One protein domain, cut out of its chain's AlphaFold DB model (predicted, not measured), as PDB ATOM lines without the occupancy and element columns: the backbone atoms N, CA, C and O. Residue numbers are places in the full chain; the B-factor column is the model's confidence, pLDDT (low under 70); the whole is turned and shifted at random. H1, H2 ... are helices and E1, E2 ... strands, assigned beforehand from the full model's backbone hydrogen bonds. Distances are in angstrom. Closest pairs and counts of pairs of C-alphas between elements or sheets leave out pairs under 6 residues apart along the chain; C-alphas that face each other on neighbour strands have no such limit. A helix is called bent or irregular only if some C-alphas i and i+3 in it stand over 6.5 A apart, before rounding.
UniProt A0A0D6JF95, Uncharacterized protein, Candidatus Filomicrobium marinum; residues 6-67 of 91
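This is residues 6 to 67 of the 91 residues of an uncharacterized protein of Candidatus Filomicrobium marinum (UniProt A0A0D6JF95). A long, straight helix, H2, makes the shaft of this domain, with the short helix H1 folded back over its first end and a two-stranded hairpin, E1 and E2, set crosswise at its other end. The hairpin's loop sticks out at residues 54 to 59, and the stretch of H2 from residue 28 to 33 is bare between the two end parts. The printed part has 62 residues, with two named helices and then two named strands in the order H1, H2, E1, E2; the sheet, E1 - E2, is antiparallel, and the class is mixed, helices and strands. The whole is only just loose, close to extended, with a radius of gyration of the C-alphas of 15.4 A and spans of 43 by 29 by 18 A.

H1, residues 6 to 12, touches H2, residues 19 to 40, which meets it with residues 19 to 26 alone. Their closest C-alphas, those of Leu 12 and Lys 22, are 6.7 A apart, and their lines are about perpendicular at 82 degrees. In H2 every O i to N i+4 pair is within hydrogen-bond range; in H1 0 of 3 are, beside 3 of 4 O i to N i+3 pairs. H1 is irregular, with C-alphas 7 and 10 at 7.5 A. At the other end of H2, its closest C-alpha to E1, residues 47 to 51, is that of Asp 38, 6.7 A from that of Gln 48. E1 and E2, residues 62 to 66, form a hairpin of antiparallel neighbour strands, with 149 degrees between their directions. N 48 and O 65 are 3.1 A apart and N 63 and O 50 are 3.0 A apart, both within hydrogen-bond range. H2 is apart from E2, and H1 is apart from both strands.

H1 begins at C-alpha 6, at (-25.175, 4.302, -2.062), and has 7 residues. H2 has 22 residues and runs 31.2 A from C-alpha 19, at (-30.619, 2.486, 4.528), to C-alpha 40, at (0.515, 2.937, 5.530). E1 measures 13.3 A and E2 13.0 A, the latter ending at C-alpha 66, at (-1.239, 18.031, -0.060).

The two C-alphas farthest apart, those of Asp 16 and Asn 57, are 44.9 A from each other. The printed part has no cut, and the links H1 to H2, H2 to E1 and E1 to E2 are short. The mean pLDDT of the printed part is 71.9; residues 38 to 67 are under 70, with means of 55 for E1 and 51 for E2.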
ATOM      1  N   ARG A   6     -23.989   5.035  -1.583       93.12
ATOM      2  CA  ARG A   6     -25.175   4.302  -2.062       93.12
ATOM      3  C   ARG A   6     -24.828   3.148  -2.993       93.12
ATOM      4  O   ARG A   6     -25.549   2.156  -3.027       93.12
ATOM      5  N   ALA A   7     -23.702   3.239  -3.701       93.06
ATOM      6  CA  ALA A   7     -23.213   2.171  -4.571       93.06
ATOM      7  C   ALA A   7     -22.878   0.873  -3.809       93.06
ATOM      8  O   ALA A   7     -22.742  -0.181  -4.431       93.06
ATOM      9  N   TYR A   8     -22.758   0.937  -2.477       92.94
ATOM     10  CA  TYR A   8     -22.346  -0.182  -1.630       92.94
ATOM     11  C   TYR A   8     -23.468  -0.749  -0.753       92.94
ATOM     12  O   TYR A   8     -23.220  -1.702  -0.019       92.94
ATOM     13  N   LEU A   9     -24.693  -0.220  -0.842       92.88
ATOM     14  CA  LEU A   9     -25.820  -0.688  -0.025       92.88
ATOM     15  C   LEU A   9     -26.086  -2.190  -0.186       92.88
ATOM     16  O   LEU A   9     -26.296  -2.866   0.814       92.88
ATOM     17  N   SER A  10     -25.942  -2.716  -1.407       93.75
ATOM     18  CA  SER A  10     -26.125  -4.148  -1.703       93.75
ATOM     19  C   SER A  10     -25.218  -5.090  -0.897       93.75
ATOM     20  O   SER A  10     -25.552  -6.253  -0.699       93.75
ATOM     21  N   TYR A  11     -24.078  -4.610  -0.386       92.75
ATOM     22  CA  TYR A  11     -23.199  -5.413   0.475       92.75
ATOM     23  C   TYR A  11     -23.695  -5.514   1.922       92.75
ATOM     24  O   TYR A  11     -23.153  -6.296   2.700       92.75
ATOM     25  N   LEU A  12     -24.696  -4.714   2.286       93.44
ATOM     26  CA  LEU A  12     -25.315  -4.670   3.607       93.44
ATOM     27  C   LEU A  12     -26.799  -5.057   3.545       93.44
ATOM     28  O   LEU A  12     -27.538  -4.755   4.479       93.44
ATOM     29  N   ASP A  13     -27.264  -5.718   2.482       90.75
ATOM     30  CA  ASP A  13     -28.674  -6.121   2.345       90.75
ATOM     31  C   ASP A  13     -29.122  -7.041   3.492       90.75
ATOM     32  O   ASP A  13     -30.198  -6.835   4.050       90.75
ATOM     33  N   ASP A  14     -28.250  -7.955   3.928       93.56
ATOM     34  CA  ASP A  14     -28.494  -8.864   5.059       93.56
ATOM     35  C   ASP A  14     -28.375  -8.185   6.439       93.56
ATOM     36  O   ASP A  14     -28.576  -8.821   7.476       93.56
ATOM     37  N   PHE A  15     -28.008  -6.902   6.481       91.31
ATOM     38  CA  PHE A  15     -27.880  -6.141   7.718       91.31
ATOM     39  C   PHE A  15     -29.246  -5.570   8.114       91.31
ATOM     40  O   PHE A  15     -29.840  -4.795   7.360       91.31
ATOM     41  N   ASP A  16     -29.741  -5.948   9.295       93.44
ATOM     42  CA  ASP A  16     -31.021  -5.476   9.841       93.44
ATOM     43  C   ASP A  16     -30.881  -4.045  10.382       93.44
ATOM     44  O   ASP A  16     -30.743  -3.806  11.581       93.44
ATOM     45  N   ALA A  17     -30.806  -3.095   9.454       92.31
ATOM     46  CA  ALA A  17     -30.686  -1.667   9.706       92.31
ATOM     47  C   ALA A  17     -31.375  -0.881   8.583       92.31
ATOM     48  O   ALA A  17     -31.586  -1.398   7.482       92.31
ATOM     49  N   SER A  18     -31.702   0.379   8.848       95.06
ATOM     50  CA  SER A  18     -32.196   1.298   7.818       95.06
ATOM     51  C   SER A  18     -31.123   1.612   6.769       95.06
ATOM     52  O   SER A  18     -29.922   1.503   7.029       95.06
ATOM     53  N   ASP A  19     -31.544   2.045   5.579       92.31
ATOM     54  CA  ASP A  19     -30.619   2.486   4.528       92.31
ATOM     55  C   ASP A  19     -29.750   3.658   5.008       92.31
ATOM     56  O   ASP A  19     -28.565   3.725   4.683       92.31
ATOM     57  N   GLU A  20     -30.301   4.551   5.836       93.94
ATOM     58  CA  GLU A  20     -29.562   5.646   6.464       93.94
ATOM     59  C   GLU A  20     -28.448   5.138   7.393       93.94
ATOM     60  O   GLU A  20     -27.320   5.635   7.342       93.94
ATOM     61  N   GLU A  21     -28.728   4.124   8.212       93.12
ATOM     62  CA  GLU A  21     -27.729   3.503   9.089       93.12
ATOM     63  C   GLU A  21     -26.664   2.752   8.284       93.12
ATOM     64  O   GLU A  21     -25.473   2.865   8.577       93.12
ATOM     65  N   LYS A  22     -27.062   2.040   7.223       94.19
ATOM     66  CA  LYS A  22     -26.124   1.370   6.309       94.19
ATOM     67  C   LYS A  22     -25.202   2.377   5.622       94.19
ATOM     68  O   LYS A  22     -23.997   2.141   5.551       94.19
ATOM     69  N   ILE A  23     -25.730   3.521   5.179       94.12
ATOM     70  CA  ILE A  23     -24.926   4.620   4.623       94.12
ATOM     71  C   ILE A  23     -23.915   5.122   5.657       94.12
ATOM     72  O   ILE A  23     -22.732   5.219   5.335       94.12
ATOM     73  N   ALA A  24     -24.340   5.365   6.900       91.81
ATOM     74  CA  ALA A  24     -23.437   5.819   7.959       91.81
ATOM     75  C   ALA A  24     -22.322   4.797   8.256       91.81
ATOM     76  O   ALA A  24     -21.165   5.172   8.478       91.81
ATOM     77  N   VAL A  25     -22.635   3.498   8.213       93.12
ATOM     78  CA  VAL A  25     -21.644   2.416   8.337       93.12
ATOM     79  C   VAL A  25     -20.645   2.456   7.179       93.12
ATOM     80  O   VAL A  25     -19.436   2.413   7.413       93.12
ATOM     81  N   ILE A  26     -21.129   2.582   5.943       93.12
ATOM     82  CA  ILE A  26     -20.300   2.653   4.730       93.12
ATOM     83  C   ILE A  26     -19.366   3.875   4.770       93.12
ATOM     84  O   ILE A  26     -18.171   3.749   4.498       93.12
ATOM     85  N   GLU A  27     -19.877   5.042   5.164       90.62
ATOM     86  CA  GLU A  27     -19.089   6.268   5.339       90.62
ATOM     87  C   GLU A  27     -18.026   6.116   6.432       90.62
ATOM     88  O   GLU A  27     -16.866   6.489   6.238       90.62
ATOM     89  N   THR A  28     -18.390   5.513   7.565       88.88
ATOM     90  CA  THR A  28     -17.452   5.257   8.665       88.88
ATOM     91  C   THR A  28     -16.323   4.332   8.216       88.88
ATOM     92  O   THR A  28     -15.147   4.610   8.466       88.88
ATOM     93  N   LEU A  29     -16.661   3.251   7.507       88.94
ATOM     94  CA  LEU A  29     -15.684   2.296   6.994       88.94
ATOM     95  C   LEU A  29     -14.724   2.960   5.999       88.94
ATOM     96  O   LEU A  29     -13.520   2.705   6.037       88.94
ATOM     97  N   TRP A  30     -15.246   3.847   5.151       86.75
ATOM     98  CA  TRP A  30     -14.451   4.626   4.208       86.75
ATOM     99  C   TRP A  30     -13.432   5.530   4.910       86.75
ATOM    100  O   TRP A  30     -12.255   5.503   4.553       86.75
ATOM    101  N   VAL A  31     -13.840   6.271   5.947       83.56
ATOM    102  CA  VAL A  31     -12.927   7.131   6.726       83.56
ATOM    103  C   VAL A  31     -11.832   6.309   7.411       83.56
ATOM    104  O   VAL A  31     -10.662   6.692   7.383       83.56
ATOM    105  N   VAL A  32     -12.181   5.156   7.991       83.50
ATOM    106  CA  VAL A  32     -11.195   4.256   8.610       83.50
ATOM    107  C   VAL A  32     -10.217   3.715   7.565       83.50
ATOM    108  O   VAL A  32      -9.008   3.727   7.797       83.50
ATOM    109  N   ALA A  33     -10.714   3.280   6.405       80.81
ATOM    110  CA  ALA A  33      -9.879   2.792   5.312       80.81
ATOM    111  C   ALA A  33      -8.936   3.881   4.778       80.81
ATOM    112  O   ALA A  33      -7.761   3.596   4.542       80.81
ATOM    113  N   GLN A  34      -9.415   5.123   4.653       77.81
ATOM    114  CA  GLN A  34      -8.578   6.272   4.304       77.81
ATOM    115  C   GLN A  34      -7.488   6.508   5.350       77.81
ATOM    116  O   GLN A  34      -6.317   6.535   4.993       77.81
ATOM    117  N   GLY A  35      -7.836   6.567   6.638       74.25
ATOM    118  CA  GLY A  35      -6.847   6.772   7.700       74.25
ATOM    119  C   GLY A  35      -5.789   5.663   7.773       74.25
ATOM    120  O   GLY A  35      -4.619   5.932   8.053       74.25
ATOM    121  N   LEU A  36      -6.170   4.411   7.488       76.31
ATOM    122  CA  LEU A  36      -5.227   3.294   7.389       76.31
ATOM    123  C   LEU A  36      -4.321   3.407   6.160       76.31
ATOM    124  O   LEU A  36      -3.122   3.162   6.283       76.31
ATOM    125  N   ALA A  37      -4.868   3.778   5.001       71.38
ATOM    126  CA  ALA A  37      -4.089   4.000   3.786       71.38
ATOM    127  C   ALA A  37      -3.103   5.164   3.962       71.38
ATOM    128  O   ALA A  37      -1.928   5.028   3.625       71.38
ATOM    129  N   ASP A  38      -3.555   6.261   4.566       69.44
ATOM    130  CA  ASP A  38      -2.731   7.420   4.891       69.44
ATOM    131  C   ASP A  38      -1.577   7.013   5.814       69.44
ATOM    132  O   ASP A  38      -0.412   7.269   5.511       69.44
ATOM    133  N   ARG A  39      -1.863   6.259   6.882       69.94
ATOM    134  CA  ARG A  39      -0.827   5.750   7.792       69.94
ATOM    135  C   ARG A  39       0.143   4.776   7.122       69.94
ATOM    136  O   ARG A  39       1.333   4.830   7.409       69.94
ATOM    137  N   ALA A  40      -0.338   3.881   6.259       68.88
ATOM    138  CA  ALA A  40       0.515   2.937   5.530       68.88
ATOM    139  C   ALA A  40       1.496   3.641   4.576       68.88
ATOM    140  O   ALA A  40       2.509   3.058   4.193       68.88
ATOM    141  N   HIS A  41       1.199   4.888   4.210       66.69
ATOM    142  CA  HIS A  41       2.017   5.729   3.347       66.69
ATOM    143  C   HIS A  41       2.720   6.874   4.102       66.69
ATOM    144  O   HIS A  41       3.198   7.804   3.455       66.69
ATOM    145  N   ASP A  42       2.796   6.804   5.441       65.00
ATOM    146  CA  ASP A  42       3.360   7.847   6.319       65.00
ATOM    147  C   ASP A  42       2.808   9.256   6.021       65.00
ATOM    148  O   ASP A  42       3.493  10.272   6.171       65.00
ATOM    149  N   LEU A  43       1.547   9.327   5.589       57.81
ATOM    150  CA  LEU A  43       0.875  10.581   5.298       57.81
ATOM    151  C   LEU A  43       0.547  11.301   6.606       57.81
ATOM    152  O   LEU A  43      -0.075  10.763   7.525       57.81
ATOM    153  N   THR A  44       0.983  12.553   6.692       59.34
ATOM    154  CA  THR A  44       0.625  13.453   7.789       59.34
ATOM    155  C   THR A  44      -0.837  13.902   7.669       59.34
ATOM    156  O   THR A  44      -1.358  13.987   6.553       59.34
ATOM    157  N   PRO A  45      -1.519  14.231   8.786       53.56
ATOM    158  CA  PRO A  45      -2.886  14.753   8.743       53.56
ATOM    159  C   PRO A  45      -2.965  16.002   7.847       53.56
ATOM    160  O   PRO A  45      -2.434  17.055   8.197       53.56
ATOM    161  N   GLY A  46      -3.599  15.873   6.677       57.66
ATOM    162  CA  GLY A  46      -3.653  16.907   5.630       57.66
ATOM    163  C   GLY A  46      -3.188  16.430   4.248       57.66
ATOM    164  O   GLY A  46      -3.435  17.099   3.244       57.66
ATOM    165  N   GLN A  47      -2.556  15.262   4.176       51.62
ATOM    166  CA  GLN A  47      -2.215  14.602   2.921       51.62
ATOM    167  C   GLN A  47      -3.261  13.533   2.611       51.62
ATOM    168  O   GLN A  47      -3.643  12.774   3.495       51.62
ATOM    169  N   GLN A  48      -3.733  13.493   1.365       59.25
ATOM    170  CA  GLN A  48      -4.626  12.439   0.884       59.25
ATOM    171  C   GLN A  48      -4.004  11.726  -0.309       59.25
ATOM    172  O   GLN A  48      -3.383  12.339  -1.188       59.25
ATOM    173  N   LEU A  49      -4.210  10.415  -0.351       58.47
ATOM    174  CA  LEU A  49      -3.818   9.579  -1.470       58.47
ATOM    175  C   LEU A  49      -4.899   9.608  -2.563       58.47
ATOM    176  O   LEU A  49      -6.048   9.239  -2.318       58.47
ATOM    177  N   TRP A  50      -4.542   9.999  -3.790       56.38
ATOM    178  CA  TRP A  50      -5.447   9.911  -4.939       56.38
ATOM    179  C   TRP A  50      -4.969   8.856  -5.935       56.38
ATOM    180  O   TRP A  50      -3.819   8.860  -6.386       56.38
ATOM    181  N   THR A  51      -5.875   7.964  -6.334       51.31
ATOM    182  CA  THR A  51      -5.649   7.028  -7.439       51.31
ATOM    183  C   THR A  51      -5.825   7.775  -8.761       51.31
ATOM    184  O   THR A  51      -6.937   8.148  -9.145       51.31
ATOM    185  N   VAL A  52      -4.727   8.018  -9.478       49.47
ATOM    186  CA  VAL A  52      -4.785   8.529 -10.852       49.47
ATOM    187  C   VAL A  52      -4.992   7.338 -11.781       49.47
ATOM    188  O   VAL A  52      -4.049   6.665 -12.181       49.47
ATOM    189  N   SER A  53      -6.247   7.058 -12.123       43.25
ATOM    190  CA  SER A  53      -6.622   5.992 -13.064       43.25
ATOM    191  C   SER A  53      -6.339   6.354 -14.530       43.25
ATOM    192  O   SER A  53      -7.116   5.983 -15.408       43.25
ATOM    193  N   ASP A  54      -5.257   7.079 -14.829       46.28
ATOM    194  CA  ASP A  54      -4.891   7.401 -16.211       46.28
ATOM    195  C   ASP A  54      -3.898   6.355 -16.738       46.28
ATOM    196  O   ASP A  54      -2.677   6.508 -16.716       46.28
ATOM    197  N   ARG A  55      -4.455   5.220 -17.180       43.00
ATOM    198  CA  ARG A  55      -3.743   4.064 -17.763       43.00
ATOM    199  C   ARG A  55      -3.158   4.351 -19.157       43.00
ATOM    200  O   ARG A  55      -3.245   3.507 -20.046       43.00
ATOM    201  N   LYS A  56      -2.567   5.522 -19.390       47.62
ATOM    202  CA  LYS A  56      -1.814   5.766 -20.636       47.62
ATOM    203  C   LYS A  56      -0.336   5.431 -20.511       47.62
ATOM    204  O   LYS A  56       0.272   5.034 -21.497       47.62
ATOM    205  N   ASN A  57       0.211   5.474 -19.299       41.09
ATOM    206  CA  ASN A  57       1.615   5.182 -19.043       41.09
ATOM    207  C   ASN A  57       1.655   4.101 -17.959       41.09
ATOM    208  O   ASN A  57       1.057   4.291 -16.906       41.09
ATOM    209  N   GLY A  58       2.281   2.954 -18.231       41.91
ATOM    210  CA  GLY A  58       2.233   1.721 -17.427       41.91
ATOM    211  C   GLY A  58       2.875   1.776 -16.031       41.91
ATOM    212  O   GLY A  58       3.599   0.858 -15.663       41.91
ATOM    213  N   HIS A  59       2.604   2.817 -15.249       42.75
ATOM    214  CA  HIS A  59       3.026   2.963 -13.864       42.75
ATOM    215  C   HIS A  59       1.799   2.973 -12.939       42.75
ATOM    216  O   HIS A  59       0.991   3.900 -13.011       42.75
ATOM    217  N   PRO A  60       1.632   1.965 -12.065       44.78
ATOM    218  CA  PRO A  60       0.608   1.982 -11.029       44.78
ATOM    219  C   PRO A  60       1.073   2.885  -9.879       44.78
ATOM    220  O   PRO A  60       1.554   2.396  -8.863       44.78
ATOM    221  N   ASN A  61       0.970   4.206 -10.042       51.00
ATOM    222  CA  ASN A  61       1.405   5.139  -9.006       51.00
ATOM    223  C   ASN A  61       0.208   5.909  -8.437       51.00
ATOM    224  O   ASN A  61      -0.489   6.629  -9.153       51.00
ATOM    225  N   ASN A  62       0.005   5.771  -7.129       52.34
ATOM    226  CA  ASN A  62      -0.820   6.676  -6.341       52.34
ATOM    227  C   ASN A  62      -0.106   8.033  -6.251       52.34
ATOM    228  O   ASN A  62       1.107   8.073  -6.037       52.34
ATOM    229  N   VAL A  63      -0.834   9.139  -6.418       52.69
ATOM    230  CA  VAL A  63      -0.274  10.488  -6.251       52.69
ATOM    231  C   VAL A  63      -0.685  11.011  -4.881       52.69
ATOM    232  O   VAL A  63      -1.870  11.048  -4.552       52.69
ATOM    233  N   MET A  64       0.303  11.414  -4.085       48.50
ATOM    234  CA  MET A  64       0.094  12.139  -2.835       48.50
ATOM    235  C   MET A  64      -0.247  13.594  -3.163       48.50
ATOM    236  O   MET A  64       0.539  14.275  -3.823       48.50
ATOM    237  N   VAL A  65      -1.407  14.069  -2.708       52.97
ATOM    238  CA  VAL A  65      -1.810  15.475  -2.837       52.97
ATOM    239  C   VAL A  65      -1.860  16.095  -1.445       52.97
ATOM    240  O   VAL A  65      -2.520  15.582  -0.543       52.97
ATOM    241  N   GLU A  66      -1.152  17.209  -1.265       47.88
ATOM    242  CA  GLU A  66      -1.239  18.031  -0.060       47.88
ATOM    243  C   GLU A  66      -2.497  18.906  -0.151       47.88
ATOM    244  O   GLU A  66      -2.584  19.813  -0.983       47.88
ATOM    245  N   LEU A  67      -3.498  18.631   0.688       49.09
ATOM    246  CA  LEU A  67      -4.671  19.489   0.809       49.09
ATOM    247  C   LEU A  67      -4.346  20.568   1.837       49.09
ATOM    248  O   LEU A  67      -4.468  20.374   3.046       49.09
TER     249      LEU A  67